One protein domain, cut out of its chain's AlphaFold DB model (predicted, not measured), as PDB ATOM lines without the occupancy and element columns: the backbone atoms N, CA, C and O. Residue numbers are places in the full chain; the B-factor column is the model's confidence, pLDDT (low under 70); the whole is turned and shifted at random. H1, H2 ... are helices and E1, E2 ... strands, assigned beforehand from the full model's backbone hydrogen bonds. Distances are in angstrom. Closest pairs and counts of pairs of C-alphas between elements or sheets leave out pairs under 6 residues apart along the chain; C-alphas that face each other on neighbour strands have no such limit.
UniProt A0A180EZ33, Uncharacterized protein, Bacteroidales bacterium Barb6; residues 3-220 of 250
ATOM      1  N   GLU A   3     -20.096  28.920 -18.444       95.88
ATOM      2  CA  GLU A   3     -20.892  28.455 -19.593       95.88
ATOM      3  C   GLU A   3     -21.988  29.450 -20.007       95.88
ATOM      4  O   GLU A   3     -22.133  29.755 -21.189       95.88
ATOM      5  N   ASN A   4     -22.734  30.004 -19.046       95.62
ATOM      6  CA  ASN A   4     -23.791  30.974 -19.344       95.62
ATOM      7  C   ASN A   4     -23.212  32.289 -19.871       95.62
ATOM      8  O   ASN A   4     -23.797  32.893 -20.766       95.62
ATOM      9  N   LEU A   5     -22.054  32.708 -19.353       97.62
ATOM     10  CA  LEU A   5     -21.367  33.903 -19.844       97.62
ATOM     11  C   LEU A   5     -20.928  33.725 -21.303       97.62
ATOM     12  O   LEU A   5     -21.067  34.644 -22.101       97.62
ATOM     13  N   LEU A   6     -20.472  32.528 -21.680       97.62
ATOM     14  CA  LEU A   6     -20.139  32.198 -23.067       97.62
ATOM     15  C   LEU A   6     -21.378  32.130 -23.969       97.62
ATOM     16  O   LEU A   6     -21.368  32.634 -25.087       97.62
ATOM     17  N   LYS A   7     -22.469  31.510 -23.521       96.62
ATOM     18  CA  LYS A   7     -23.665  31.369 -24.367       96.62
ATOM     19  C   LYS A   7     -24.414  32.683 -24.562       96.62
ATOM     20  O   LYS A   7     -24.943  32.898 -25.654       96.62
ATOM     21  N   ASN A   8     -24.416  33.543 -23.544       95.50
ATOM     22  CA  ASN A   8     -25.200  34.775 -23.513       95.50
ATOM     23  C   ASN A   8     -24.316  36.009 -23.722       95.50
ATOM     24  O   ASN A   8     -24.312  36.577 -24.807       95.50
ATOM     25  N   GLU A   9     -23.527  36.398 -22.722       97.38
ATOM     26  CA  GLU A   9     -22.807  37.682 -22.737       97.38
ATOM     27  C   GLU A   9     -21.773  37.762 -23.862       97.38
ATOM     28  O   GLU A   9     -21.683  38.761 -24.571       97.38
ATOM     29  N   PHE A  10     -21.038  36.677 -24.104       98.12
ATOM     30  CA  PHE A  10     -20.072  36.607 -25.196       98.12
ATOM     31  C   PHE A  10     -20.744  36.717 -26.567       98.12
ATOM     32  O   PHE A  10     -20.255  37.436 -27.439       98.12
ATOM     33  N   THR A  11     -21.854  36.003 -26.785       97.25
ATOM     34  CA  THR A  11     -22.540  36.048 -28.083       97.25
ATOM     35  C   THR A  11     -23.152  37.424 -28.314       97.25
ATOM     36  O   THR A  11     -22.951  37.992 -29.386       97.25
ATOM     37  N   VAL A  12     -23.774  38.016 -27.292       97.19
ATOM     38  CA  VAL A  12     -24.309  39.384 -27.324       97.19
ATOM     39  C   VAL A  12     -23.209  40.403 -27.622       97.19
ATOM     40  O   VAL A  12     -23.362  41.199 -28.549       97.19
ATOM     41  N   HIS A  13     -22.080  40.351 -26.907       97.88
ATOM     42  CA  HIS A  13     -20.960  41.279 -27.086       97.88
ATOM     43  C   HIS A  13     -20.433  41.293 -28.527       97.88
ATOM     44  O   HIS A  13     -20.120  42.349 -29.075       97.88
ATOM     45  N   TYR A  14     -20.362  40.124 -29.166       97.19
ATOM     46  CA  TYR A  14     -19.865  39.987 -30.534       97.19
ATOM     47  C   TYR A  14     -20.951  40.043 -31.619       97.19
ATOM     48  O   TYR A  14     -20.642  39.812 -32.792       97.19
ATOM     49  N   GLY A  15     -22.206  40.339 -31.265       96.94
ATOM     50  CA  GLY A  15     -23.324  40.366 -32.213       96.94
ATOM     51  C   GLY A  15     -23.585  39.009 -32.878       96.94
ATOM     52  O   GLY A  15     -23.968  38.946 -34.047       96.94
ATOM     53  N   LEU A  16     -23.320  37.918 -32.161       96.44
ATOM     54  CA  LEU A  16     -23.529  36.545 -32.604       96.44
ATOM     55  C   LEU A  16     -24.906  36.042 -32.150       96.44
ATOM     56  O   LEU A  16     -25.408  36.472 -31.111       96.44
ATOM     57  N   PRO A  17     -25.515  35.091 -32.880       93.25
ATOM     58  CA  PRO A  17     -26.674  34.371 -32.371       93.25
ATOM     59  C   PRO A  17     -26.347  33.679 -31.045       93.25
ATOM     60  O   PRO A  17     -25.240  33.160 -30.871       93.25
ATOM     61  N   VAL A  18     -27.326  33.630 -30.139       88.62
ATOM     62  CA  VAL A  18     -27.214  32.882 -28.879       88.62
ATOM     63  C   VAL A  18     -26.845  31.431 -29.183       88.62
ATOM     64  O   VAL A  18     -27.472  30.784 -30.027       88.62
ATOM     65  N   SER A  19     -25.819  30.917 -28.503       90.00
ATOM     66  CA  SER A  19     -25.353  29.548 -28.725       90.00
ATOM     67  C   SER A  19     -26.282  28.544 -28.041       90.00
ATOM     68  O   SER A  19     -26.553  28.640 -26.844       90.00
ATOM     69  N   THR A  20     -26.749  27.553 -28.801       90.19
ATOM     70  CA  THR A  20     -27.606  26.454 -28.325       90.19
ATOM     71  C   THR A  20     -26.831  25.162 -28.074       90.19
ATOM     72  O   THR A  20     -27.442  24.133 -27.792       90.19
ATOM     73  N   ILE A  21     -25.496  25.194 -28.176       92.00
ATOM     74  CA  ILE A  21     -24.652  24.017 -27.951       92.00
ATOM     75  C   ILE A  21     -24.887  23.463 -26.540       92.00
ATOM     76  O   ILE A  21     -24.945  24.223 -25.571       92.00
ATOM     77  N   THR A  22     -25.039  22.152 -26.403       90.19
ATOM     78  CA  THR A  22     -25.206  21.476 -25.107       90.19
ATOM     79  C   THR A  22     -23.963  20.668 -24.761       90.19
ATOM     80  O   THR A  22     -23.074  20.499 -25.592       90.19
ATOM     81  N   ASP A  23     -23.889  20.201 -23.513       88.94
ATOM     82  CA  ASP A  23     -22.907  19.203 -23.066       88.94
ATOM     83  C   ASP A  23     -21.432  19.612 -23.209       88.94
ATOM     84  O   ASP A  23     -20.536  18.769 -23.217       88.94
ATOM     85  N   ILE A  24     -21.166  20.921 -23.243       92.94
ATOM     86  CA  ILE A  24     -19.803  21.466 -23.265       92.94
ATOM     87  C   ILE A  24     -19.146  21.471 -21.882       92.94
ATOM     88  O   ILE A  24     -17.969  21.796 -21.784       92.94
ATOM     89  N   THR A  25     -19.885  21.132 -20.825       94.94
ATOM     90  CA  THR A  25     -19.426  21.225 -19.436       94.94
ATOM     91  C   THR A  25     -19.317  19.842 -18.795       94.94
ATOM     92  O   THR A  25     -20.226  19.015 -18.891       94.94
ATOM     93  N   LYS A  26     -18.217  19.604 -18.081       95.38
ATOM     94  CA  LYS A  26     -18.011  18.465 -17.178       95.38
ATOM     95  C   LYS A  26     -17.643  18.988 -15.796       95.38
ATOM     96  O   LYS A  26     -16.935  19.982 -15.685       95.38
ATOM     97  N   ASN A  27     -18.106  18.311 -14.752       96.44
ATOM     98  CA  ASN A  27     -17.731  18.620 -13.375       96.44
ATOM     99  C   ASN A  27     -17.002  17.427 -12.763       96.44
ATOM    100  O   ASN A  27     -17.309  16.282 -13.097       96.44
ATOM    101  N   THR A  28     -16.049  17.699 -11.881       96.75
ATOM    102  CA  THR A  28     -15.318  16.675 -11.137       96.75
ATOM    103  C   THR A  28     -14.780  17.251  -9.831       96.75
ATOM    104  O   THR A  28     -14.449  18.431  -9.749       96.75
ATOM    105  N   ASP A  29     -14.691  16.411  -8.812       96.00
ATOM    106  CA  ASP A  29     -14.013  16.647  -7.534       96.00
ATOM    107  C   ASP A  29     -13.032  15.496  -7.232       96.00
ATOM    108  O   ASP A  29     -12.631  15.255  -6.087       96.00
ATOM    109  N   GLU A  30     -12.668  14.743  -8.273       95.62
ATOM    110  CA  GLU A  30     -11.855  13.548  -8.136       95.62
ATOM    111  C   GLU A  30     -10.461  13.906  -7.645       95.62
ATOM    112  O   GLU A  30      -9.862  14.881  -8.099       95.62
ATOM    113  N   LEU A  31      -9.920  13.075  -6.749       92.81
ATOM    114  CA  LEU A  31      -8.571  13.236  -6.192       92.81
ATOM    115  C   LEU A  31      -7.510  13.325  -7.298       92.81
ATOM    116  O   LEU A  31      -6.488  13.997  -7.158       92.81
ATOM    117  N   TYR A  32      -7.749  12.612  -8.388       94.25
ATOM    118  CA  TYR A  32      -6.911  12.590  -9.563       94.25
ATOM    119  C   TYR A  32      -7.791  12.453 -10.795       94.25
ATOM    120  O   TYR A  32      -8.692  11.610 -10.820       94.25
ATOM    121  N   PHE A  33      -7.500  13.242 -11.821       95.69
ATOM    122  CA  PHE A  33      -8.153  13.100 -13.109       95.69
ATOM    123  C   PHE A  33      -7.211  13.473 -14.250       95.69
ATOM    124  O   PHE A  33      -6.346  14.346 -14.131       95.69
ATOM    125  N   GLU A  34      -7.408  12.813 -15.381       94.94
ATOM    126  CA  GLU A  34      -6.822  13.184 -16.653       94.94
ATOM    127  C   GLU A  34      -7.918  13.599 -17.628       94.94
ATOM    128  O   GLU A  34      -9.043  13.099 -17.574       94.94
ATOM    129  N   ILE A  35      -7.574  14.512 -18.528       95.12
ATOM    130  CA  ILE A  35      -8.481  14.998 -19.556       95.12
ATOM    131  C   ILE A  35      -7.976  14.531 -20.910       95.12
ATOM    132  O   ILE A  35      -6.827  14.803 -21.266       95.12
ATOM    133  N   GLU A  36      -8.844  13.845 -21.646       91.81
ATOM    134  CA  GLU A  36      -8.624  13.488 -23.042       91.81
ATOM    135  C   GLU A  36      -9.510  14.337 -23.959       91.81
ATOM    136  O   GLU A  36     -10.728  14.422 -23.750       91.81
ATOM    137  N   ASP A  37      -8.910  14.934 -24.989       83.56
ATOM    138  CA  ASP A  37      -9.669  15.481 -26.118       83.56
ATOM    139  C   ASP A  37      -9.948  14.369 -27.138       83.56
ATOM    140  O   ASP A  37      -9.145  14.074 -28.033       83.56
ATOM    141  N   ASN A  38     -11.092  13.696 -26.975       79.25
ATOM    142  CA  ASN A  38     -11.460  12.584 -27.835       79.25
ATOM    143  C   ASN A  38     -11.923  13.110 -29.204       79.25
ATOM    144  O   ASN A  38     -13.074  13.510 -29.401       79.25
ATOM    145  N   LYS A  39     -11.010  13.051 -30.175       71.25
ATOM    146  CA  LYS A  39     -11.214  13.569 -31.537       71.25
ATOM    147  C   LYS A  39     -12.354  12.896 -32.301       71.25
ATOM    148  O   LYS A  39     -12.946  13.538 -33.169       71.25
ATOM    149  N   ASP A  40     -12.674  11.645 -31.979       70.75
ATOM    150  CA  ASP A  40     -13.714  10.876 -32.670       70.75
ATOM    151  C   ASP A  40     -15.119  11.301 -32.224       70.75
ATOM    152  O   ASP A  40     -16.021  11.471 -33.044       70.75
ATOM    153  N   SER A  41     -15.297  11.530 -30.923       67.69
ATOM    154  CA  SER A  41     -16.569  11.965 -30.334       67.69
ATOM    155  C   SER A  41     -16.706  13.485 -30.211       67.69
ATOM    156  O   SER A  41     -17.798  13.965 -29.912       67.69
ATOM    157  N   LYS A  42     -15.619  14.238 -30.451       70.31
ATOM    158  CA  LYS A  42     -15.503  15.694 -30.227       70.31
ATOM    159  C   LYS A  42     -15.898  16.120 -28.810       70.31
ATOM    160  O   LYS A  42     -16.331  17.251 -28.598       70.31
ATOM    161  N   ASN A  43     -15.768  15.203 -27.859       77.88
ATOM    162  CA  ASN A  43     -16.146  15.403 -26.474       77.88
ATOM    163  C   ASN A  43     -14.926  15.264 -25.577       77.88
ATOM    164  O   ASN A  43     -14.048  14.431 -25.791       77.88
ATOM    165  N   THR A  44     -14.926  16.055 -24.512       86.75
ATOM    166  CA  THR A  44     -13.942  15.943 -23.443       86.75
ATOM    167  C   THR A  44     -14.266  14.719 -22.590       86.75
ATOM    168  O   THR A  44     -15.381  14.603 -22.064       86.75
ATOM    169  N   VAL A  45     -13.299  13.814 -22.441       91.12
ATOM    170  CA  VAL A  45     -13.412  12.614 -21.600       91.12
ATOM    171  C   VAL A  45     -12.564  12.803 -20.347       91.12
ATOM    172  O   VAL A  45     -11.422  13.251 -20.424       91.12
ATOM    173  N   LEU A  46     -13.140  12.473 -19.190       93.12
ATOM    174  CA  LEU A  46     -12.428  12.459 -17.917       93.12
ATOM    175  C   LEU A  46     -12.060  11.029 -17.558       93.12
ATOM    176  O   LEU A  46     -12.919  10.147 -17.531       93.12
ATOM    177  N   HIS A  47     -10.789  10.826 -17.245       92.31
ATOM    178  CA  HIS A  47     -10.253   9.551 -16.797       92.31
ATOM    179  C   HIS A  47      -9.785   9.678 -15.357       92.31
ATOM    180  O   HIS A  47      -9.075  10.616 -15.020       92.31
ATOM    181  N   THR A  48     -10.128   8.715 -14.508       89.69
ATOM    182  CA  THR A  48      -9.574   8.602 -13.145       89.69
ATOM    183  C   THR A  48      -8.397   7.625 -13.079       89.69
ATOM    184  O   THR A  48      -7.806   7.406 -12.022       89.69
ATOM    185  N   THR A  49      -8.030   7.037 -14.220       83.00
ATOM    186  CA  THR A  49      -6.897   6.125 -14.379       83.00
ATOM    187  C   THR A  49      -5.690   6.844 -14.968       83.00
ATOM    188  O   THR A  49      -5.833   7.706 -15.829       83.00
ATOM    189  N   LEU A  50      -4.492   6.438 -14.547       81.94
ATOM    190  CA  LEU A  50      -3.231   7.005 -15.030       81.94
ATOM    191  C   LEU A  50      -2.990   6.704 -16.525       81.94
ATOM    192  O   LEU A  50      -3.090   5.552 -16.947       81.94
ATOM    193  N   HIS A  51      -2.482   7.699 -17.253       78.19
ATOM    194  CA  HIS A  51      -1.973   7.663 -18.633       78.19
ATOM    195  C   HIS A  51      -3.001   7.512 -19.771       78.19
ATOM    196  O   HIS A  51      -2.611   7.173 -20.892       78.19
ATOM    197  N   SER A  52      -4.273   7.789 -19.521       84.25
ATOM    198  CA  SER A  52      -5.334   7.814 -20.527       84.25
ATOM    199  C   SER A  52      -5.442   9.164 -21.262       84.25
ATOM    200  O   SER A  52      -5.566   9.170 -22.484       84.25
ATOM    201  N   GLY A  53      -5.300  10.301 -20.577       88.81
ATOM    202  CA  GLY A  53      -5.472  11.659 -21.116       88.81
ATOM    203  C   GLY A  53      -4.180  12.452 -21.361       88.81
ATOM    204  O   GLY A  53      -3.066  12.006 -21.060       88.81
ATOM    205  N   GLU A  54      -4.338  13.640 -21.951       91.69
ATOM    206  CA  GLU A  54      -3.262  14.585 -22.274       91.69
ATOM    207  C   GLU A  54      -2.930  15.509 -21.099       91.69
ATOM    208  O   GLU A  54      -1.753  15.699 -20.786       91.69
ATOM    209  N   ALA A  55      -3.950  16.068 -20.442       94.00
ATOM    210  CA  ALA A  55      -3.768  16.876 -19.240       94.00
ATOM    211  C   ALA A  55      -3.972  16.041 -17.987       94.00
ATOM    212  O   ALA A  55      -4.868  15.204 -17.947       94.00
ATOM    213  N   ARG A  56      -3.162  16.288 -16.954       93.75
ATOM    214  CA  ARG A  56      -3.197  15.533 -15.697       93.75
ATOM    215  C   ARG A  56      -3.249  16.467 -14.514       93.75
ATOM    216  O   ARG A  56      -2.420  17.372 -14.401       93.75
ATOM    217  N   TYR A  57      -4.168  16.171 -13.611       94.81
ATOM    218  CA  TYR A  57      -4.418  16.958 -12.424       94.81
ATOM    219  C   TYR A  57      -4.456  16.065 -11.193       94.81
ATOM    220  O   TYR A  57      -5.125  15.034 -11.160       94.81
ATOM    221  N   PHE A  58      -3.754  16.501 -10.154       93.12
ATOM    222  CA  PHE A  58      -3.891  15.982  -8.805       93.12
ATOM    223  C   PHE A  58      -4.600  17.039  -7.958       93.12
ATOM    224  O   PHE A  58      -4.107  18.156  -7.814       93.12
ATOM    225  N   ASN A  59      -5.761  16.681  -7.420       94.31
ATOM    226  CA  ASN A  59      -6.669  17.528  -6.653       94.31
ATOM    227  C   ASN A  59      -6.783  16.990  -5.210       94.31
ATOM    228  O   ASN A  59      -7.810  16.422  -4.833       94.31
ATOM    229  N   PRO A  60      -5.716  17.112  -4.394       91.25
ATOM    230  CA  PRO A  60      -5.654  16.574  -3.030       91.25
ATOM    231  C   PRO A  60      -6.804  17.032  -2.133       91.25
ATOM    232  O   PRO A  60      -7.186  16.311  -1.215       91.25
ATOM    233  N   GLU A  61      -7.350  18.215  -2.401       91.06
ATOM    234  CA  GLU A  61      -8.380  18.848  -1.580       91.06
ATOM    235  C   GLU A  61      -9.791  18.656  -2.132       91.06
ATOM    236  O   GLU A  61     -10.743  19.169  -1.552       91.06
ATOM    237  N   ARG A  62      -9.942  17.882  -3.219       93.31
ATOM    238  CA  ARG A  62     -11.236  17.613  -3.864       93.31
ATOM    239  C   ARG A  62     -12.014  18.901  -4.154       93.31
ATOM    240  O   ARG A  62     -13.218  18.983  -3.928       93.31
ATOM    241  N   LEU A  63     -11.306  19.915  -4.659       94.88
ATOM    242  CA  LEU A  63     -11.920  21.154  -5.126       94.88
ATOM    243  C   LEU A  63     -12.983  20.818  -6.177       94.88
ATOM    244  O   LEU A  63     -12.747  19.968  -7.039       94.88
ATOM    245  N   SER A  64     -14.131  21.495  -6.115       97.00
ATOM    246  CA  SER A  64     -15.194  21.361  -7.116       97.00
ATOM    247  C   SER A  64     -14.776  22.075  -8.396       97.00
ATOM    248  O   SER A  64     -14.750  23.311  -8.445       97.00
ATOM    249  N   ILE A  65     -14.434  21.293  -9.417       97.69
ATOM    250  CA  ILE A  65     -13.873  21.766 -10.678       97.69
ATOM    251  C   ILE A  65     -14.922  21.663 -11.780       97.69
ATOM    252  O   ILE A  65     -15.535  20.615 -11.989       97.69
ATOM    253  N   THR A  66     -15.058  22.742 -12.543       98.06
ATOM    254  CA  THR A  66     -15.826  22.781 -13.782       98.06
ATOM    255  C   THR A  66     -14.877  22.901 -14.969       98.06
ATOM    256  O   THR A  66     -14.029  23.789 -15.013       98.06
ATOM    257  N   ILE A  67     -15.048  22.020 -15.952       97.75
ATOM    258  CA  ILE A  67     -14.279  21.950 -17.195       97.75
ATOM    259  C   ILE A  67     -15.230  22.250 -18.348       97.75
ATOM    260  O   ILE A  67     -16.251  21.583 -18.499       97.75
ATOM    261  N   ILE A  68     -14.893  23.241 -19.162       97.00
ATOM    262  CA  ILE A  68     -15.641  23.659 -20.343       97.00
ATOM    263  C   ILE A  68     -14.815  23.325 -21.581       97.00
ATOM    264  O   ILE A  68     -13.676  23.775 -21.707       97.00
ATOM    265  N   ASN A  69     -15.413  22.599 -22.521       96.25
ATOM    266  CA  ASN A  69     -14.892  22.422 -23.868       96.25
ATOM    267  C   ASN A  69     -15.084  23.722 -24.664       96.25
ATOM    268  O   ASN A  69     -16.106  23.944 -25.323       96.25
ATOM    269  N   TYR A  70     -14.108  24.621 -24.536       96.88
ATOM    270  CA  TYR A  70     -14.143  25.932 -25.168       96.88
ATOM    271  C   TYR A  70     -14.003  25.826 -26.683       96.88
ATOM    272  O   TYR A  70     -14.671  26.570 -27.397       96.88
ATOM    273  N   GLU A  71     -13.216  24.873 -27.185       95.06
ATOM    274  CA  GLU A  71     -13.098  24.628 -28.621       95.06
ATOM    275  C   GLU A  71     -14.444  24.236 -29.240       95.06
ATOM    276  O   GLU A  71     -14.819  24.772 -30.284       95.06
ATOM    277  N   LEU A  72     -15.214  23.359 -28.590       94.31
ATOM    278  CA  LEU A  72     -16.540  22.961 -29.061       94.31
ATOM    279  C   LEU A  72     -17.517  24.145 -29.068       94.31
ATOM    280  O   LEU A  72     -18.229  24.348 -30.056       94.31
ATOM    281  N   PHE A  73     -17.510  24.972 -28.016       95.88
ATOM    282  CA  PHE A  73     -18.269  26.225 -28.005       95.88
ATOM    283  C   PHE A  73     -17.835  27.151 -29.149       95.88
ATOM    284  O   PHE A  73     -18.676  27.608 -29.921       95.88
ATOM    285  N   PHE A  74     -16.535  27.391 -29.309       95.62
ATOM    286  CA  PHE A  74     -15.991  28.284 -30.327       95.62
ATOM    287  C   PHE A  74     -16.344  27.815 -31.747       95.62
ATOM    288  O   PHE A  74     -16.787  28.611 -32.577       95.62
ATOM    289  N   LYS A  75     -16.242  26.506 -32.005       93.44
ATOM    290  CA  LYS A  75     -16.632  25.863 -33.270       93.44
ATOM    291  C   LYS A  75     -18.137  25.922 -33.544       93.44
ATOM    292  O   LYS A  75     -18.530  25.784 -34.702       93.44
ATOM    293  N   SER A  76     -18.973  26.144 -32.525       94.06
ATOM    294  CA  SER A  76     -20.423  26.339 -32.690       94.06
ATOM    295  C   SER A  76     -20.801  27.738 -33.198       94.06
ATOM    296  O   SER A  76     -21.924  27.941 -33.657       94.06
ATOM    297  N   LEU A  77     -19.882  28.708 -33.133       95.56
ATOM    298  CA  LEU A  77     -20.133  30.092 -33.546       95.56
ATOM    299  C   LEU A  77     -20.184  30.228 -35.075       95.56
ATOM    300  O   LEU A  77     -19.866  29.303 -35.818       95.56
ATOM    301  N   SER A  78     -20.551  31.400 -35.592       94.81
ATOM    302  CA  SER A  78     -20.579  31.619 -37.043       94.81
ATOM    303  C   SER A  78     -19.187  31.476 -37.676       94.81
ATOM    304  O   SER A  78     -18.175  31.911 -37.121       94.81
ATOM    305  N   PHE A  79     -19.121  30.917 -38.889       94.06
ATOM    306  CA  PHE A  79     -17.855  30.768 -39.621       94.06
ATOM    307  C   PHE A  79     -17.125  32.106 -39.812       94.06
ATOM    308  O   PHE A  79     -15.901  32.173 -39.712       94.06
ATOM    309  N   SER A  80     -17.874  33.188 -40.052       94.88
ATOM    310  CA  SER A  80     -17.318  34.537 -40.178       94.88
ATOM    311  C   SER A  80     -16.599  34.987 -38.908       94.88
ATOM    312  O   SER A  80     -15.554  35.628 -39.007       94.88
ATOM    313  N   PHE A  81     -17.112  34.620 -37.731       95.31
ATOM    314  CA  PHE A  81     -16.458  34.910 -36.465       95.31
ATOM    315  C   PHE A  81     -15.201  34.064 -36.260       95.31
ATOM    316  O   PHE A  81     -14.193  34.602 -35.806       95.31
ATOM    317  N   GLN A  82     -15.260  32.770 -36.582       94.94
ATOM    318  CA  GLN A  82     -14.151  31.827 -36.389       94.94
ATOM    319  C   GLN A  82     -12.966  32.094 -37.325       94.94
ATOM    320  O   GLN A  82     -11.818  31.806 -36.990       94.94
ATOM    321  N   LYS A  83     -13.233  32.635 -38.517       93.31
ATOM    322  CA  LYS A  83     -12.224  32.836 -39.557       93.31
ATOM    323  C   LYS A  83     -11.024  33.634 -39.030       93.31
ATOM    324  O   LYS A  83     -11.172  34.741 -38.520       93.31
ATOM    325  N   ASN A  84      -9.825  33.080 -39.231       89.81
ATOM    326  CA  ASN A  84      -8.535  33.656 -38.824       89.81
ATOM    327  C   ASN A  84      -8.374  33.881 -37.310       89.81
ATOM    328  O   ASN A  84      -7.545  34.692 -36.896       89.81
ATOM    329  N   LYS A  85      -9.160  33.191 -36.481       92.75
ATOM    330  CA  LYS A  85      -8.974  33.177 -35.033       92.75
ATOM    331  C   LYS A  85      -8.438  31.828 -34.585       92.75
ATOM    332  O   LYS A  85      -8.698  30.793 -35.191       92.75
ATOM    333  N   GLU A  86      -7.670  31.893 -33.515       93.88
ATOM    334  CA  GLU A  86      -7.146  30.753 -32.786       93.88
ATOM    335  C   GLU A  86      -7.826  30.731 -31.417       93.88
ATOM    336  O   GLU A  86      -8.182  31.783 -30.879       93.88
ATOM    337  N   ASN A  87      -8.012  29.539 -30.875       96.44
ATOM    338  CA  ASN A  87      -8.590  29.313 -29.563       96.44
ATOM    339  C   ASN A  87      -7.873  28.131 -28.911       96.44
ATOM    340  O   ASN A  87      -7.348  27.259 -29.610       96.44
ATOM    341  N   CYS A  88      -7.865  28.129 -27.585       97.06
ATOM    342  CA  CYS A  88      -7.446  26.989 -26.782       97.06
ATOM    343  C   CYS A  88      -8.544  25.922 -26.715       97.06
ATOM    344  O   CYS A  88      -9.684  26.170 -27.130       97.06
ATOM    345  N   ASP A  89      -8.209  24.765 -26.156       96.56
ATOM    346  CA  ASP A  89      -9.118  23.624 -26.106       96.56
ATOM    347  C   ASP A  89     -10.138  23.754 -24.977       96.56
ATOM    348  O   ASP A  89     -11.349  23.710 -25.208       96.56
ATOM    349  N   LEU A  90      -9.661  23.959 -23.744       97.69
ATOM    350  CA  LEU A  90     -10.503  23.897 -22.549       97.69
ATOM    351  C   LEU A  90     -10.342  25.120 -21.647       97.69
ATOM    352  O   LEU A  90      -9.275  25.730 -21.565       97.69
ATOM    353  N   ILE A  91     -11.403  25.411 -20.899       98.38
ATOM    354  CA  ILE A  91     -11.386  26.300 -19.737       98.38
ATOM    355  C   ILE A  91     -11.692  25.450 -18.509       98.38
ATOM    356  O   ILE A  91     -12.648  24.683 -18.516       98.38
ATOM    357  N   LEU A  92     -10.911  25.594 -17.448       97.94
ATOM    358  CA  LEU A  92     -11.123  24.928 -16.170       97.94
ATOM    359  C   LEU A  92     -11.199  25.986 -15.075       97.94
ATOM    360  O   LEU A  92     -10.366  26.886 -15.042       97.94
ATOM    361  N   TYR A  93     -12.178  25.895 -14.182       98.25
ATOM    362  CA  TYR A  93     -12.220  26.751 -13.000       98.25
ATOM    363  C   TYR A  93     -12.750  26.019 -11.770       98.25
ATOM    364  O   TYR A  93     -13.467  25.025 -11.897       98.25
ATOM    365  N   THR A  94     -12.390  26.503 -10.582       97.50
ATOM    366  CA  THR A  94     -12.900  25.972  -9.313       97.50
ATOM    367  C   THR A  94     -14.037  26.831  -8.768       97.50
ATOM    368  O   THR A  94     -14.068  28.048  -8.937       97.50
ATOM    369  N   SER A  95     -15.006  26.189  -8.113       95.19
ATOM    370  CA  SER A  95     -16.221  26.859  -7.613       95.19
ATOM    371  C   SER A  95     -15.963  27.821  -6.444       95.19
ATOM    372  O   SER A  95     -16.799  28.672  -6.155       95.19
ATOM    373  N   ASP A  96     -14.824  27.684  -5.769       94.12
ATOM    374  CA  ASP A  96     -14.347  28.553  -4.688       94.12
ATOM    375  C   ASP A  96     -13.579  29.786  -5.193       94.12
ATOM    376  O   ASP A  96     -13.040  30.549  -4.397       94.12
ATOM    377  N   ASN A  97     -13.542  29.993  -6.514       95.50
ATOM    378  CA  ASN A  97     -12.775  31.040  -7.180       95.50
ATOM    379  C   ASN A  97     -11.265  30.963  -6.906       95.50
ATOM    380  O   ASN A  97     -10.564  31.972  -6.942       95.50
ATOM    381  N   GLN A  98     -10.716  29.783  -6.643       95.56
ATOM    382  CA  GLN A  98      -9.274  29.680  -6.490       95.56
ATOM    383  C   GLN A  98      -8.546  29.644  -7.838       95.56
ATOM    384  O   GLN A  98      -7.564  30.356  -8.030       95.56
ATOM    385  N   TYR A  99      -9.024  28.848  -8.792       97.75
ATOM    386  CA  TYR A  99      -8.342  28.622 -10.064       97.75
ATOM    387  C   TYR A  99      -9.201  29.015 -11.256       97.75
ATOM    388  O   TYR A  99     -10.343  28.582 -11.360       97.75
ATOM    389  N   PHE A 100      -8.614  29.747 -12.202       98.50
ATOM    390  CA  PHE A 100      -9.110  29.888 -13.569       98.50
ATOM    391  C   PHE A 100      -7.982  29.551 -14.548       98.50
ATOM    392  O   PHE A 100      -6.934  30.200 -14.563       98.50
ATOM    393  N   ILE A 101      -8.181  28.517 -15.360       98.56
ATOM    394  CA  ILE A 101      -7.133  27.884 -16.157       98.56
ATOM    395  C   ILE A 101      -7.585  27.753 -17.611       98.56
ATOM    396  O   ILE A 101      -8.614  27.146 -17.902       98.56
ATOM    397  N   LEU A 102      -6.780  28.270 -18.537       98.69
ATOM    398  CA  LEU A 102      -6.899  27.974 -19.965       98.69
ATOM    399  C   LEU A 102      -5.973  26.814 -20.321       98.69
ATOM    400  O   LEU A 102      -4.805  26.840 -19.946       98.69
ATOM    401  N   ASN A 103      -6.464  25.826 -21.060       97.81
ATOM    402  CA  ASN A 103      -5.698  24.645 -21.443       97.81
ATOM    403  C   ASN A 103      -5.625  24.498 -22.962       97.81
ATOM    404  O   ASN A 103      -6.654  24.492 -23.634       97.81
ATOM    405  N   GLU A 104      -4.414  24.296 -23.469       97.44
ATOM    406  CA  GLU A 104      -4.150  23.718 -24.786       97.44
ATOM    407  C   GLU A 104      -3.588  22.306 -24.596       97.44
ATOM    408  O   GLU A 104      -2.582  22.115 -23.904       97.44
ATOM    409  N   LEU A 105      -4.226  21.326 -25.228       94.94
ATOM    410  CA  LEU A 105      -3.880  19.918 -25.185       94.94
ATOM    411  C   LEU A 105      -3.176  19.512 -26.479       94.94
ATOM    412  O   LEU A 105      -3.547  19.858 -27.597       94.94
ATOM    413  N   THR A 106      -2.106  18.745 -26.353       91.12
ATOM    414  CA  THR A 106      -1.375  18.215 -27.497       91.12
ATOM    415  C   THR A 106      -0.837  16.831 -27.177       91.12
ATOM    416  O   THR A 106      -0.374  16.544 -26.078       91.12
ATOM    417  N   ASP A 107      -0.832  15.983 -28.197       89.06
ATOM    418  CA  ASP A 107      -0.044  14.760 -28.222       89.06
ATOM    419  C   ASP A 107       0.863  14.813 -29.454       89.06
ATOM    420  O   ASP A 107       0.410  14.720 -30.602       89.06
ATOM    421  N   THR A 108       2.147  15.108 -29.241       86.50
ATOM    422  CA  THR A 108       3.105  15.260 -30.336       86.50
ATOM    423  C   THR A 108       4.496  14.774 -29.963       86.50
ATOM    424  O   THR A 108       4.908  14.819 -28.804       86.50
ATOM    425  N   GLN A 109       5.251  14.340 -30.973       83.62
ATOM    426  CA  GLN A 109       6.632  13.908 -30.781       83.62
ATOM    427  C   GLN A 109       7.546  15.103 -30.448       83.62
ATOM    428  O   GLN A 109       7.319  16.203 -30.969       83.62
ATOM    429  N   PRO A 110       8.602  14.908 -29.631       83.25
ATOM    430  CA  PRO A 110       9.459  15.993 -29.145       83.25
ATOM    431  C   PRO A 110      10.012  16.926 -30.234       83.25
ATOM    432  O   PRO A 110      10.088  18.137 -30.025       83.25
ATOM    433  N   GLN A 111      10.338  16.406 -31.423       81.62
ATOM    434  CA  GLN A 111      10.903  17.204 -32.517       81.62
ATOM    435  C   GLN A 111       9.935  18.229 -33.128       81.62
ATOM    436  O   GLN A 111      10.383  19.112 -33.850       81.62
ATOM    437  N   TYR A 112       8.629  18.119 -32.863       87.25
ATOM    438  CA  TYR A 112       7.615  19.056 -33.362       87.25
ATOM    439  C   TYR A 112       7.162  20.070 -32.303       87.25
ATOM    440  O   TYR A 112       6.311  20.920 -32.580       87.25
ATOM    441  N   VAL A 113       7.693  19.978 -31.078       87.25
ATOM    442  CA  VAL A 113       7.334  20.874 -29.970       87.25
ATOM    443  C   VAL A 113       7.889  22.275 -30.214       87.25
ATOM    444  O   VAL A 113       7.142  23.253 -30.161       87.25
ATOM    445  N   SER A 114       9.182  22.357 -30.521       88.31
ATOM    446  CA  SER A 114       9.859  23.587 -30.943       88.31
ATOM    447  C   SER A 114       9.720  23.797 -32.454       88.31
ATOM    448  O   SER A 114       9.345  22.876 -33.180       88.31
ATOM    449  N   ASP A 115      10.018  25.008 -32.931       89.56
ATOM    450  CA  ASP A 115      10.087  25.283 -34.369       89.56
ATOM    451  C   ASP A 115      11.079  24.333 -35.048       89.56
ATOM    452  O   ASP A 115      12.152  24.039 -34.514       89.56
ATOM    453  N   PHE A 116      10.714  23.849 -36.230       83.81
ATOM    454  CA  PHE A 116      11.481  22.834 -36.944       83.81
ATOM    455  C   PHE A 116      11.529  23.128 -38.441       83.81
ATOM    456  O   PHE A 116      10.654  23.792 -38.995       83.81
ATOM    457  N   LEU A 117      12.558  22.617 -39.113       86.88
ATOM    458  CA  LEU A 117      12.638  22.633 -40.571       86.88
ATOM    459  C   LEU A 117      11.904  21.408 -41.117       86.88
ATOM    460  O   LEU A 117      12.223  20.277 -40.749       86.88
ATOM    461  N   SER A 118      10.919  21.619 -41.989       84.19
ATOM    462  CA  SER A 118      10.275  20.514 -42.700       84.19
ATOM    463  C   SER A 118      11.154  19.979 -43.838       84.19
ATOM    464  O   SER A 118      12.178  20.560 -44.193       84.19
ATOM    465  N   ALA A 119      10.760  18.842 -44.420       85.44
ATOM    466  CA  ALA A 119      11.505  18.172 -45.492       85.44
ATOM    467  C   ALA A 119      11.721  19.052 -46.744       85.44
ATOM    468  O   ALA A 119      12.702  18.887 -47.462       85.44
ATOM    469  N   ASP A 120      10.830  20.018 -46.967       88.69
ATOM    470  CA  ASP A 120      10.897  21.049 -48.010       88.69
ATOM    471  C   ASP A 120      11.803  22.247 -47.638       88.69
ATOM    472  O   ASP A 120      11.833  23.236 -48.363       88.69
ATOM    473  N   ARG A 121      12.536  22.169 -46.517       84.69
ATOM    474  CA  ARG A 121      13.405  23.216 -45.946       84.69
ATOM    475  C   ARG A 121      12.691  24.497 -45.510       84.69
ATOM    476  O   ARG A 121      13.356  25.490 -45.224       84.69
ATOM    477  N   ASN A 122      11.367  24.470 -45.389       87.81
ATOM    478  CA  ASN A 122      10.622  25.587 -44.823       87.81
ATOM    479  C   ASN A 122      10.620  25.520 -43.293       87.81
ATOM    480  O   ASN A 122      10.460  24.449 -42.703       87.81
ATOM    481  N   GLN A 123      10.767  26.673 -42.639       89.69
ATOM    482  CA  GLN A 123      10.597  26.766 -41.192       89.69
ATOM    483  C   GLN A 123       9.114  26.612 -40.849       89.69
ATOM    484  O   GLN A 123       8.251  27.316 -41.376       89.69
ATOM    485  N   ARG A 124       8.809  25.659 -39.971       89.75
ATOM    486  CA  ARG A 124       7.465  25.387 -39.468       89.75
ATOM    487  C   ARG A 124       7.389  25.797 -38.008       89.75
ATOM    488  O   ARG A 124       8.281  25.493 -37.217       89.75
ATOM    489  N   ARG A 125       6.287  26.461 -37.667       91.75
ATOM    490  CA  ARG A 125       5.948  26.820 -36.293       91.75
ATOM    491  C   ARG A 125       5.758  25.548 -35.463       91.75
ATOM    492  O   ARG A 125       4.965  24.682 -35.835       91.75
ATOM    493  N   GLY A 126       6.465  25.459 -34.346       92.44
ATOM    494  CA  GLY A 126       6.356  24.378 -33.377       92.44
ATOM    495  C   GLY A 126       5.035  24.410 -32.620       92.44
ATOM    496  O   GLY A 126       4.369  25.447 -32.511       92.44
ATOM    497  N   LYS A 127       4.655  23.260 -32.058       93.19
ATOM    498  CA  LYS A 127       3.412  23.109 -31.292       93.19
ATOM    499  C   LYS A 127       3.357  24.018 -30.069       93.19
ATOM    500  O   LYS A 127       2.307  24.600 -29.837       93.19
ATOM    501  N   ARG A 128       4.480  24.242 -29.378       94.25
ATOM    502  CA  ARG A 128       4.555  25.185 -28.250       94.25
ATOM    503  C   ARG A 128       4.176  26.602 -28.675       94.25
ATOM    504  O   ARG A 128       3.305  27.221 -28.078       94.25
ATOM    505  N   ASN A 129       4.798  27.109 -29.738       94.31
ATOM    506  CA  ASN A 129       4.529  28.465 -30.215       94.31
ATOM    507  C   ASN A 129       3.080  28.617 -30.683       94.31
ATOM    508  O   ASN A 129       2.499  29.688 -30.512       94.31
ATOM    509  N   LYS A 130       2.499  27.565 -31.270       95.88
ATOM    510  CA  LYS A 130       1.083  27.538 -31.647       95.88
ATOM    511  C   LYS A 130       0.165  27.538 -30.414       95.88
ATOM    512  O   LYS A 130      -0.744  28.357 -30.363       95.88
ATOM    513  N   ALA A 131       0.464  26.719 -29.408       96.69
ATOM    514  CA  ALA A 131      -0.274  26.657 -28.147       96.69
ATOM    515  C   ALA A 131      -0.300  28.011 -27.426       96.69
ATOM    516  O   ALA A 131      -1.360  28.500 -27.052       96.69
ATOM    517  N   ILE A 132       0.855  28.674 -27.310       97.38
ATOM    518  CA  ILE A 132       0.957  30.018 -26.719       97.38
ATOM    519  C   ILE A 132       0.082  31.021 -27.485       97.38
ATOM    520  O   ILE A 132      -0.603  31.835 -26.873       97.38
ATOM    521  N   SER A 133       0.067  30.931 -28.818       97.25
ATOM    522  CA  SER A 133      -0.819  31.723 -29.686       97.25
ATOM    523  C   SER A 133      -2.290  31.517 -29.352       97.25
ATOM    524  O   SER A 133      -3.021  32.484 -29.178       97.25
ATOM    525  N   GLN A 134      -2.704  30.252 -29.258       98.06
ATOM    526  CA  GLN A 134      -4.078  29.843 -28.991       98.06
ATOM    527  C   GLN A 134      -4.528  30.328 -27.611       98.06
ATOM    528  O   GLN A 134      -5.579  30.953 -27.500       98.06
ATOM    529  N   LEU A 135      -3.694  30.143 -26.585       98.50
ATOM    530  CA  LEU A 135      -3.936  30.624 -25.222       98.50
ATOM    531  C   LEU A 135      -4.057  32.155 -25.171       98.50
ATOM    532  O   LEU A 135      -5.042  32.679 -24.650       98.50
ATOM    533  N   LYS A 136      -3.100  32.877 -25.769       98.06
ATOM    534  CA  LYS A 136      -3.127  34.345 -25.854       98.06
ATOM    535  C   LYS A 136      -4.375  34.836 -26.586       98.06
ATOM    536  O   LYS A 136      -5.057  35.737 -26.109       98.06
ATOM    537  N   ARG A 137      -4.693  34.241 -27.737       97.81
ATOM    538  CA  ARG A 137      -5.830  34.670 -28.552       97.81
ATOM    539  C   ARG A 137      -7.160  34.400 -27.855       97.81
ATOM    540  O   ARG A 137      -8.055  35.235 -27.955       97.81
ATOM    541  N   THR A 138      -7.273  33.303 -27.103       98.50
ATOM    542  CA  THR A 138      -8.417  33.083 -26.215       98.50
ATOM    543  C   THR A 138      -8.533  34.213 -25.196       98.50
ATOM    544  O   THR A 138      -9.612  34.786 -25.093       98.50
ATOM    545  N   LEU A 139      -7.453  34.574 -24.485       98.38
ATOM    546  CA  LEU A 139      -7.479  35.673 -23.505       98.38
ATOM    547  C   LEU A 139      -7.956  36.983 -24.136       98.38
ATOM    548  O   LEU A 139      -8.900  37.585 -23.630       98.38
ATOM    549  N   GLU A 140      -7.369  37.383 -25.267       97.50
ATOM    550  CA  GLU A 140      -7.764  38.586 -26.015       97.50
ATOM    551  C   GLU A 140      -9.258  38.600 -26.367       97.50
ATOM    552  O   GLU A 140      -9.884  39.655 -26.397       97.50
ATOM    553  N   VAL A 141      -9.830  37.433 -26.658       97.75
ATOM    554  CA  VAL A 141     -11.224  37.292 -27.086       97.75
ATOM    555  C   VAL A 141     -12.188  37.236 -25.899       97.75
ATOM    556  O   VAL A 141     -13.265  37.819 -25.954       97.75
ATOM    557  N   ILE A 142     -11.847  36.557 -24.806       98.06
ATOM    558  CA  ILE A 142     -12.785  36.401 -23.686       98.06
ATOM    559  C   ILE A 142     -12.744  37.581 -22.707       98.06
ATOM    560  O   ILE A 142     -13.767  37.906 -22.115       98.06
ATOM    561  N   THR A 143     -11.598  38.253 -22.555       97.69
ATOM    562  CA  THR A 143     -11.424  39.342 -21.570       97.69
ATOM    563  C   THR A 143     -11.966  40.696 -22.034       97.69
ATOM    564  O   THR A 143     -12.114  41.606 -21.225       97.69
ATOM    565  N   VAL A 144     -12.311  40.856 -23.316       97.75
ATOM    566  CA  VAL A 144     -13.004  42.073 -23.784       97.75
ATOM    567  C   VAL A 144     -14.492  42.077 -23.430       97.75
ATOM    568  O   VAL A 144     -15.121  43.133 -23.477       97.75
ATOM    569  N   VAL A 145     -15.050  40.920 -23.058       98.38
ATOM    570  CA  VAL A 145     -16.430  40.780 -22.584       98.38
ATOM    571  C   VAL A 145     -16.456  41.113 -21.083       98.38
ATOM    572  O   VAL A 145     -15.912  40.331 -20.297       98.38
ATOM    573  N   PRO A 146     -17.056  42.242 -20.652       98.38
ATOM    574  CA  PRO A 146     -16.918  42.745 -19.281       98.38
ATOM    575  C   PRO A 146     -17.350  41.760 -18.190       98.38
ATOM    576  O   PRO A 146     -16.721  41.674 -17.134       98.38
ATOM    577  N   GLU A 147     -18.405  40.991 -18.438       98.56
ATOM    578  CA  GLU A 147     -18.954  40.012 -17.505       98.56
ATOM    579  C   GLU A 147     -18.018  38.807 -17.347       98.56
ATOM    580  O   GLU A 147     -17.852  38.291 -16.239       98.56
ATOM    581  N   ILE A 148     -17.360  38.387 -18.433       98.62
ATOM    582  CA  ILE A 148     -16.355  37.317 -18.395       98.62
ATOM    583  C   ILE A 148     -15.082  37.805 -17.713       98.62
ATOM    584  O   ILE A 148     -14.553  37.108 -16.852       98.62
ATOM    585  N   ASP A 149     -14.603  39.000 -18.046       98.44
ATOM    586  CA  ASP A 149     -13.438  39.592 -17.385       98.44
ATOM    587  C   ASP A 149     -13.670  39.749 -15.875       98.44
ATOM    588  O   ASP A 149     -12.830  39.359 -15.062       98.44
ATOM    589  N   SER A 150     -14.858  40.216 -15.484       98.31
ATOM    590  CA  SER A 150     -15.264  40.306 -14.079       98.31
ATOM    591  C   SER A 150     -15.276  38.937 -13.396       98.31
ATOM    592  O   SER A 150     -14.798  38.815 -12.271       98.31
ATOM    593  N   PHE A 151     -15.772  37.899 -14.073       98.50
ATOM    594  CA  PHE A 151     -15.746  36.523 -13.573       98.50
ATOM    595  C   PHE A 151     -14.311  35.996 -13.401       98.50
ATOM    596  O   PHE A 151     -13.962  35.454 -12.354       98.50
ATOM    597  N   ILE A 152     -13.442  36.205 -14.392       98.44
ATOM    598  CA  ILE A 152     -12.031  35.798 -14.340       98.44
ATOM    599  C   ILE A 152     -11.310  36.497 -13.184       98.44
ATOM    600  O   ILE A 152     -10.556  35.865 -12.445       98.44
ATOM    601  N   LYS A 153     -11.558  37.795 -12.979       97.75
ATOM    602  CA  LYS A 153     -10.919  38.598 -11.924       97.75
ATOM    603  C   LYS A 153     -11.252  38.154 -10.503       97.75
ATOM    604  O   LYS A 153     -10.470  38.462  -9.609       97.75
ATOM    605  N   GLN A 154     -12.351  37.430 -10.298       97.12
ATOM    606  CA  GLN A 154     -12.683  36.845  -8.996       97.12
ATOM    607  C   GLN A 154     -11.715  35.728  -8.596       97.12
ATOM    608  O   GLN A 154     -11.631  35.419  -7.411       97.12
ATOM    609  N   HIS A 155     -10.985  35.144  -9.554       97.31
ATOM    610  CA  HIS A 155     -10.118  34.008  -9.286       97.31
ATOM    611  C   HIS A 155      -8.729  34.428  -8.793       97.31
ATOM    612  O   HIS A 155      -8.088  35.289  -9.406       97.31
ATOM    613  N   THR A 156      -8.246  33.808  -7.711       96.56
ATOM    614  CA  THR A 156      -6.947  34.157  -7.099       96.56
ATOM    615  C   THR A 156      -5.763  33.689  -7.943       96.56
ATOM    616  O   THR A 156      -4.794  34.429  -8.117       96.56
ATOM    617  N   THR A 157      -5.861  32.498  -8.531       96.38
ATOM    618  CA  THR A 157      -4.848  31.902  -9.403       96.38
ATOM    619  C   THR A 157      -5.355  31.821 -10.840       96.38
ATOM    620  O   THR A 157      -6.366  31.183 -11.128       96.38
ATOM    621  N   LYS A 158      -4.624  32.452 -11.763       98.31
ATOM    622  CA  LYS A 158      -4.953  32.525 -13.191       98.31
ATOM    623  C   LYS A 158      -3.804  31.980 -14.025       98.31
ATOM    624  O   LYS A 158      -2.684  32.481 -13.932       98.31
ATOM    625  N   GLN A 159      -4.053  30.927 -14.797       98.19
ATOM    626  CA  GLN A 159      -2.989  30.184 -15.476       98.19
ATOM    627  C   GLN A 159      -3.361  29.762 -16.902       98.19
ATOM    628  O   GLN A 159      -4.515  29.507 -17.230       98.19
ATOM    629  N   CYS A 160      -2.356  29.696 -17.763       98.56
ATOM    630  CA  CYS A 160      -2.430  29.176 -19.117       98.56
ATOM    631  C   CYS A 160      -1.509  27.968 -19.212       98.56
ATOM    632  O   CYS A 160      -0.308  28.080 -18.972       98.56
ATOM    633  N   PHE A 161      -2.065  26.816 -19.558       97.81
ATOM    634  CA  PHE A 161      -1.367  25.544 -19.577       97.81
ATOM    635  C   PHE A 161      -1.250  25.007 -20.995       97.81
ATOM    636  O   PHE A 161      -2.238  24.877 -21.715       97.81
ATOM    637  N   PHE A 162      -0.025  24.655 -21.371       96.44
ATOM    638  CA  PHE A 162       0.264  23.836 -22.534       96.44
ATOM    639  C   PHE A 162       0.607  22.420 -22.062       96.44
ATOM    640  O   PHE A 162       1.698  22.181 -21.543       96.44
ATOM    641  N   PHE A 163      -0.324  21.482 -22.238       94.62
ATOM    642  CA  PHE A 163      -0.095  20.067 -21.967       94.62
ATOM    643  C   PHE A 163       0.334  19.347 -23.237       94.62
ATOM    644  O   PHE A 163      -0.378  19.331 -24.237       94.62
ATOM    645  N   ASN A 164       1.487  18.694 -23.178       91.44
ATOM    646  CA  ASN A 164       1.986  17.829 -24.226       91.44
ATOM    647  C   ASN A 164       2.233  16.422 -23.677       91.44
ATOM    648  O   ASN A 164       3.273  16.159 -23.072       91.44
ATOM    649  N   LYS A 165       1.305  15.498 -23.938       84.75
ATOM    650  CA  LYS A 165       1.376  14.105 -23.465       84.75
ATOM    651  C   LYS A 165       2.697  13.432 -23.831       84.75
ATOM    652  O   LYS A 165       3.220  12.686 -23.015       84.75
ATOM    653  N   GLN A 166       3.227  13.761 -25.015       76.25
ATOM    654  CA  GLN A 166       4.333  13.101 -25.713       76.25
ATOM    655  C   GLN A 166       4.121  11.578 -25.834       76.25
ATOM    656  O   GLN A 166       3.989  10.876 -24.830       76.25
ATOM    657  N   PRO A 167       4.137  11.003 -27.046       63.31
ATOM    658  CA  PRO A 167       3.990   9.563 -27.183       63.31
ATOM    659  C   PRO A 167       5.123   8.856 -26.432       63.31
ATOM    660  O   PRO A 167       6.269   9.312 -26.463       63.31
ATOM    661  N   LYS A 168       4.814   7.728 -25.774       59.62
ATOM    662  CA  LYS A 168       5.831   6.850 -25.173       59.62
ATOM    663  C   LYS A 168       6.855   6.526 -26.254       59.62
ATOM    664  O   LYS A 168       6.547   5.781 -27.184       59.62
ATOM    665  N   GLU A 169       8.051   7.104 -26.167       52.16
ATOM    666  CA  GLU A 169       9.082   6.815 -27.151       52.16
ATOM    667  C   GLU A 169       9.359   5.310 -27.159       52.16
ATOM    668  O   GLU A 169       9.705   4.709 -26.140       52.16
ATOM    669  N   CYS A 170       9.229   4.699 -28.334       40.78
ATOM    670  CA  CYS A 170       9.849   3.416 -28.604       40.78
ATOM    671  C   CYS A 170      11.362   3.668 -28.564       40.78
ATOM    672  O   CYS A 170      11.916   4.234 -29.505       40.78
ATOM    673  N   PHE A 171      11.980   3.362 -27.419       40.16
ATOM    674  CA  PHE A 171      13.367   3.655 -27.065       40.16
ATOM    675  C   PHE A 171      14.341   3.426 -28.232       40.16
ATOM    676  O   PHE A 171      14.854   2.325 -28.434       40.16
ATOM    677  N   LYS A 172      14.667   4.482 -28.982       46.78
ATOM    678  CA  LYS A 172      15.877   4.500 -29.802       46.78
ATOM    679  C   LYS A 172      17.027   4.942 -28.900       46.78
ATOM    680  O   LYS A 172      16.899   5.910 -28.162       46.78
ATOM    681  N   LYS A 173      18.104   4.145 -28.923       44.94
ATOM    682  CA  LYS A 173      19.319   4.203 -28.085       44.94
ATOM    683  C   LYS A 173      19.549   5.564 -27.412       44.94
ATOM    684  O   LYS A 173      19.947   6.525 -28.067       44.94
ATOM    685  N   ILE A 174      19.344   5.601 -26.096       54.44
ATOM    686  CA  ILE A 174      19.646   6.757 -25.248       54.44
ATOM    687  C   ILE A 174      21.154   7.031 -25.338       54.44
ATOM    688  O   ILE A 174      21.964   6.148 -25.064       54.44
ATOM    689  N   ASN A 175      21.529   8.246 -25.723       61.06
ATOM    690  CA  ASN A 175      22.897   8.758 -25.618       61.06
ATOM    691  C   ASN A 175      22.999   9.754 -24.445       61.06
ATOM    692  O   ASN A 175      21.990  10.246 -23.947       61.06
ATOM    693  N   ALA A 176      24.212  10.064 -23.985       53.25
ATOM    694  CA  ALA A 176      24.418  10.907 -22.800       53.25
ATOM    695  C   ALA A 176      23.749  12.296 -22.904       53.25
ATOM    696  O   ALA A 176      23.249  12.813 -21.911       53.25
ATOM    697  N   VAL A 177      23.656  12.860 -24.114       55.69
ATOM    698  CA  VAL A 177      22.985  14.146 -24.374       55.69
ATOM    699  C   VAL A 177      21.467  14.030 -24.196       55.69
ATOM    700  O   VAL A 177      20.850  14.875 -23.556       55.69
ATOM    701  N   SER A 178      20.856  12.950 -24.690       54.88
ATOM    702  CA  SER A 178      19.425  12.667 -24.485       54.88
ATOM    703  C   SER A 178      19.091  12.241 -23.053       54.88
ATOM    704  O   SER A 178      17.952  12.412 -22.638       54.88
ATOM    705  N   ALA A 179      20.059  11.744 -22.274       52.38
ATOM    706  CA  ALA A 179      19.904  11.520 -20.836       52.38
ATOM    707  C   ALA A 179      20.022  12.824 -20.025       52.38
ATOM    708  O   ALA A 179      19.213  13.063 -19.135       52.38
ATOM    709  N   PHE A 180      20.971  13.704 -20.358       51.72
ATOM    710  CA  PHE A 180      21.127  15.009 -19.706       51.72
ATOM    711  C   PHE A 180      19.949  15.948 -20.003       51.72
ATOM    712  O   PHE A 180      19.444  16.619 -19.111       51.72
ATOM    713  N   ASN A 181      19.402  15.908 -21.219       52.00
ATOM    714  CA  ASN A 181      18.181  16.641 -21.559       52.00
ATOM    715  C   ASN A 181      16.908  16.077 -20.890       52.00
ATOM    716  O   ASN A 181      15.854  16.685 -21.021       52.00
ATOM    717  N   ARG A 182      16.979  14.951 -20.157       54.84
ATOM    718  CA  ARG A 182      15.893  14.486 -19.266       54.84
ATOM    719  C   ARG A 182      15.955  15.118 -17.878       54.84
ATOM    720  O   ARG A 182      15.044  14.906 -17.090       54.84
ATOM    721  N   VAL A 183      16.983  15.903 -17.558       46.56
ATOM    722  CA  VAL A 183      17.069  16.626 -16.278       46.56
ATOM    723  C   VAL A 183      15.943  17.666 -16.161       46.56
ATOM    724  O   VAL A 183      15.449  17.909 -15.069       46.56
ATOM    725  N   SER A 184      15.418  18.191 -17.272       43.88
ATOM    726  CA  SER A 184      14.180  18.993 -17.290       43.88
ATOM    727  C   SER A 184      12.904  18.177 -17.023       43.88
ATOM    728  O   SER A 184      11.891  18.752 -16.636       43.88
ATOM    729  N   ALA A 185      12.957  16.845 -17.147       48.16
ATOM    730  CA  ALA A 185      11.907  15.924 -16.705       48.16
ATOM    731  C   ALA A 185      11.995  15.584 -15.199       48.16
ATOM    732  O   ALA A 185      11.186  14.799 -14.712       48.16
ATOM    733  N   LEU A 186      12.956  16.156 -14.452       47.12
ATOM    734  CA  LEU A 186      13.053  15.993 -12.992       47.12
ATOM    735  C   LEU A 186      12.122  16.931 -12.213       47.12
ATOM    736  O   LEU A 186      11.910  16.703 -11.025       47.12
ATOM    737  N   SER A 187      11.555  17.965 -12.846       55.34
ATOM    738  CA  SER A 187      10.466  18.729 -12.229       55.34
ATOM    739  C   SER A 187       9.163  17.962 -12.428       55.34
ATOM    740  O   SER A 187       8.715  17.791 -13.561       55.34
ATOM    741  N   SER A 188       8.540  17.491 -11.350       61.66
ATOM    742  CA  SER A 188       7.191  16.913 -11.402       61.66
ATOM    743  C   SER A 188       6.110  17.956 -11.699       61.66
ATOM    744  O   SER A 188       5.021  17.593 -12.139       61.66
ATOM    745  N   ASP A 189       6.430  19.240 -11.510       72.31
ATOM    746  CA  ASP A 189       5.454  20.318 -11.318       72.31
ATOM    747  C   ASP A 189       5.274  21.199 -12.571       72.31
ATOM    748  O   ASP A 189       4.768  22.316 -12.491       72.31
ATOM    749  N   GLY A 190       5.692  20.700 -13.738       84.19
ATOM    750  CA  GLY A 190       5.707  21.463 -14.989       84.19
ATOM    751  C   GLY A 190       6.818  22.515 -15.036       84.19
ATOM    752  O   GLY A 190       7.686  22.593 -14.160       84.19
ATOM    753  N   PHE A 191       6.818  23.306 -16.108       88.38
ATOM    754  CA  PHE A 191       7.784  24.371 -16.359       88.38
ATOM    755  C   PHE A 191       7.066  25.708 -16.540       88.38
ATOM    756  O   PHE A 191       6.357  25.909 -17.527       88.38
ATOM    757  N   LYS A 192       7.267  26.638 -15.599       92.06
ATOM    758  CA  LYS A 192       6.776  28.012 -15.731       92.06
ATOM    759  C   LYS A 192       7.601  28.756 -16.776       92.06
ATOM    760  O   LYS A 192       8.826  28.807 -16.697       92.06
ATOM    761  N   MET A 193       6.916  29.365 -17.729       92.19
ATOM    762  CA  MET A 193       7.504  30.154 -18.802       92.19
ATOM    763  C   MET A 193       7.155  31.625 -18.617       92.19
ATOM    764  O   MET A 193       6.031  31.944 -18.234       92.19
ATOM    765  N   SER A 194       8.085  32.521 -18.948       94.12
ATOM    766  CA  SER A 194       7.735  33.936 -19.063       94.12
ATOM    767  C   SER A 194       7.095  34.213 -20.420       94.12
ATOM    768  O   SER A 194       7.573  33.743 -21.459       94.12
ATOM    769  N   ASN A 195       6.002  34.967 -20.404       96.94
ATOM    770  CA  ASN A 195       5.339  35.463 -21.599       96.94
ATOM    771  C   ASN A 195       4.625  36.775 -21.271       96.94
ATOM    772  O   ASN A 195       3.535  36.762 -20.706       96.94
ATOM    773  N   THR A 196       5.227  37.896 -21.662       96.62
ATOM    774  CA  THR A 196       4.746  39.241 -21.308       96.62
ATOM    775  C   THR A 196       3.314  39.508 -21.760       96.62
ATOM    776  O   THR A 196       2.579  40.225 -21.086       96.62
ATOM    777  N   ASP A 197       2.898  38.926 -22.886       96.19
ATOM    778  CA  ASP A 197       1.552  39.122 -23.418       96.19
ATOM    779  C   ASP A 197       0.501  38.427 -22.546       96.19
ATOM    780  O   ASP A 197      -0.503  39.039 -22.199       96.19
ATOM    781  N   ILE A 198       0.736  37.174 -22.145       97.81
ATOM    782  CA  ILE A 198      -0.145  36.435 -21.226       97.81
ATOM    783  C   ILE A 198      -0.105  37.060 -19.823       97.81
ATOM    784  O   ILE A 198      -1.147  37.270 -19.201       97.81
ATOM    785  N   GLU A 199       1.087  37.426 -19.348       98.25
ATOM    786  CA  GLU A 199       1.295  38.068 -18.046       98.25
ATOM    787  C   GLU A 199       0.570  39.417 -17.939       98.25
ATOM    788  O   GLU A 199       0.107  39.774 -16.857       98.25
ATOM    789  N   SER A 200       0.392  40.140 -19.052       97.12
ATOM    790  CA  SER A 200      -0.364  41.402 -19.080       97.12
ATOM    791  C   SER A 200      -1.843  41.245 -18.696       97.12
ATOM    792  O   SER A 200      -2.449  42.192 -18.196       97.12
ATOM    793  N   TYR A 201      -2.405  40.039 -18.840       97.50
ATOM    794  CA  TYR A 201      -3.750  39.686 -18.368       97.50
ATOM    795  C   TYR A 201      -3.764  39.182 -16.912       97.50
ATOM    796  O   TYR A 201      -4.817  38.824 -16.382       97.50
ATOM    797  N   GLY A 202      -2.605  39.136 -16.247       97.50
ATOM    798  CA  GLY A 202      -2.444  38.586 -14.902       97.50
ATOM    799  C   GLY A 202      -2.434  37.056 -14.856       97.50
ATOM    800  O   GLY A 202      -2.789  36.489 -13.823       97.50
ATOM    801  N   PHE A 203      -2.076  36.399 -15.966       98.50
ATOM    802  CA  PHE A 203      -1.973  34.944 -16.080       98.50
ATOM    803  C   PHE A 203      -0.514  34.481 -16.068       98.50
ATOM    804  O   PHE A 203       0.366  35.137 -16.619       98.50
ATOM    805  N   GLU A 204      -0.258  33.306 -15.497       97.88
ATOM    806  CA  GLU A 204       1.026  32.612 -15.642       97.88
ATOM    807  C   GLU A 204       0.978  31.597 -16.789       97.88
ATOM    808  O   GLU A 204      -0.021  30.897 -16.939       97.88
ATOM    809  N   LEU A 205       2.064  31.435 -17.548       97.62
ATOM    810  CA  LEU A 205       2.182  30.382 -18.560       97.62
ATOM    811  C   LEU A 205       2.976  29.189 -18.013       97.62
ATOM    812  O   LEU A 205       4.087  29.359 -17.513       97.62
ATOM    813  N   TRP A 206       2.440  27.980 -18.170       96.44
ATOM    814  CA  TRP A 206       3.113  26.737 -17.797       96.44
ATOM    815  C   TRP A 206       3.066  25.703 -18.924       96.44
ATOM    816  O   TRP A 206       2.069  25.575 -19.634       96.44
ATOM    817  N   GLU A 207       4.144  24.934 -19.057       94.00
ATOM    818  CA  GLU A 207       4.247  23.779 -19.948       94.00
ATOM    819  C   GLU A 207       4.373  22.490 -19.133       94.00
ATOM    820  O   GLU A 207       5.178  22.397 -18.204       94.00
ATOM    821  N   PHE A 208       3.604  21.478 -19.521       92.06
ATOM    822  CA  PHE A 208       3.659  20.132 -18.968       92.06
ATOM    823  C   PHE A 208       3.938  19.148 -20.097       92.06
ATOM    824  O   PHE A 208       3.339  19.215 -21.167       92.06
ATOM    825  N   SER A 209       4.854  18.223 -19.858       87.81
ATOM    826  CA  SER A 209       5.359  17.274 -20.840       87.81
ATOM    827  C   SER A 209       5.369  15.851 -20.290       87.81
ATOM    828  O   SER A 209       5.568  15.627 -19.092       87.81
ATOM    829  N   GLY A 210       5.181  14.864 -21.164       84.88
ATOM    830  CA  GLY A 210       5.311  13.463 -20.779       84.88
ATOM    831  C   GLY A 210       4.256  13.078 -19.747       84.88
ATOM    832  O   GLY A 210       3.069  13.223 -20.010       84.88
ATOM    833  N   ALA A 211       4.693  12.607 -18.573       83.25
ATOM    834  CA  ALA A 211       3.845  12.173 -17.454       83.25
ATOM    835  C   ALA A 211       3.650  13.239 -16.352       83.25
ATOM    836  O   ALA A 211       3.134  12.925 -15.277       83.25
ATOM    837  N   GLN A 212       4.078  14.485 -16.583       87.69
ATOM    838  CA  GLN A 212       3.943  15.559 -15.594       87.69
ATOM    839  C   GLN A 212       2.469  15.805 -15.240       87.69
ATOM    840  O   GLN A 212       1.574  15.644 -16.074       87.69
ATOM    841  N   THR A 213       2.232  16.156 -13.975       89.06
ATOM    842  CA  THR A 213       0.898  16.323 -13.389       89.06
ATOM    843  C   THR A 213       0.848  17.644 -12.647       89.06
ATOM    844  O   THR A 213       1.723  17.926 -11.833       89.06
ATOM    845  N   TYR A 214      -0.186  18.445 -12.895       92.94
ATOM    846  CA  TYR A 214      -0.388  19.670 -12.140       92.94
ATOM    847  C   TYR A 214      -1.067  19.371 -10.803       92.94
ATOM    848  O   TYR A 214      -2.124  18.741 -10.758       92.94
ATOM    849  N   LYS A 215      -0.472  19.833  -9.702       91.88
ATOM    850  CA  LYS A 215      -1.066  19.733  -8.368       91.88
ATOM    851  C   LYS A 215      -1.866  20.996  -8.067       91.88
ATOM    852  O   LYS A 215      -1.280  22.040  -7.785       91.88
ATOM    853  N   LEU A 216      -3.188  20.867  -8.059       90.44
ATOM    854  CA  LEU A 216      -4.075  21.870  -7.484       90.44
ATOM    855  C   LEU A 216      -3.810  21.902  -5.975       90.44
ATOM    856  O   LEU A 216      -3.779  20.867  -5.311       90.44
ATOM    857  N   LYS A 217      -3.529  23.078  -5.434       82.62
ATOM    858  CA  LYS A 217      -3.372  23.290  -3.994       82.62
ATOM    859  C   LYS A 217      -4.605  24.050  -3.569       82.62
ATOM    860  O   LYS A 217      -4.889  25.041  -4.219       82.62
ATOM    861  N   GLY A 218      -5.325  23.638  -2.540       63.66
ATOM    862  CA  GLY A 218      -6.335  24.528  -1.988       63.66
ATOM    863  C   GLY A 218      -5.677  25.720  -1.300       63.66
ATOM    864  O   GLY A 218      -4.460  25.738  -1.061       63.66
ATOM    865  N   GLU A 219      -6.459  26.747  -0.990       58.25
ATOM    866  CA  GLU A 219      -6.028  27.692   0.031       58.25
ATOM    867  C   GLU A 219      -5.936  26.915   1.343       58.25
ATOM    868  O   GLU A 219      -6.946  26.430   1.855       58.25
ATOM    869  N   LEU A 220      -4.719  26.775   1.887       51.88
ATOM    870  CA  LEU A 220      -4.547  26.208   3.220       51.88
ATOM    871  C   LEU A 220      -5.467  26.984   4.157       51.88
ATOM    872  O   LEU A 220      -5.298  28.188   4.361       51.88
TER     873      LEU A 220
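AT A GLANCE: This is residues 3 to 220 of the 250 residues of an uncharacterized protein of Bacteroidales bacterium Barb6 (UniProt A0A180EZ33). A twisted sheet of seven strands makes the core, with the small sheet E3 E2 E4 partly face to face with it as a crossed sandwich and the long helix H4 over its other face. H1 and H5 pack on each other by the core, and residues 170 to 183, with H6, stick out as an arm. The printed part has 218 residues with eight named helices and ten named strands, in the order H1 E1 E2 E3 E4 E5 H2 H3 E6 E7 H4 H5 E8 H6 H7 E9 H8 E10, a mixed class. The large sheet, E1 E5 E6 E7 E8 E10 E9, is mixed and the small one antiparallel; the whole is compact, radius of gyration of the C-alphas 17.8 A, spanning 56 by 48 by 36 A.

HOW THE PARTS SIT: The large sheet runs E1, residues 25 to 28, E5, 65 to 69, E6, 90 to 94, E7, 99 to 106, E8, 157 to 164, E10, 204 to 209, and E9, 191 to 193. E6 and E7 form a hairpin, N 92 and O 101 2.8 A apart, within hydrogen-bond range. E7 and E8 are parallel, N 102 and O 159 2.9 A apart; with H4, 127 to 142, and H5, 146 to 153, between them they form a strand-helix-strand unit, parallel neighbours joined through helices, its crossover right-handed. H4 makes two layers with the sheet, helix on one face, over E7 and E8 at a height of 9.3 A; the closest C-alphas of E7 and H4 are Glu 104 and Ala 131, 5.9 A. H2, 70 to 76, is on the same face, over none of the strands; H3, 79 to 82, is close but not clearly touching H2, closest C-alphas Lys 75 and Gln 82, 7.2 A. The small sheet of E3, 43 to 47, E2, 32 to 38, and E4, 55 to 58, makes a sandwich, two sheets face to face, strands at 51 degrees; N 36 and O 45 are 2.9 A apart in the hairpin E2 and E3, N 33 and O 57 3.0 A between E2 and E4. H1, 3 to 13, touches H5, closest C-alphas Leu 5 and Ile 148, 6.2 A. H8, 196 to 199, and H7, 183 to 186, only graze the large sheet; H6, 176 to 180, is not on it. Every O i to N i+4 pair is within range in H2, H4, H5 and H6, 5 of 7 in H1; H3, H7 and H8 are too short.

IN THESE COORDINATES: H4 is 22.3 A long, E8 21.6 A, E7 21.5 A. H1 begins at C-alpha 3 (-20.892, 28.455, -19.593); E10 ends at C-alpha 209 (5.359, 17.274, -20.840).

THE WHOLE: The farthest C-alphas, Pro 17 and Ala 176, are 57.0 A apart. The printed part has no cut; H1 to E1, E7 to H4 and E8 to H6 are long links. Residues 41, 167 to 188 and 218 to 220 have pLDDT under 70.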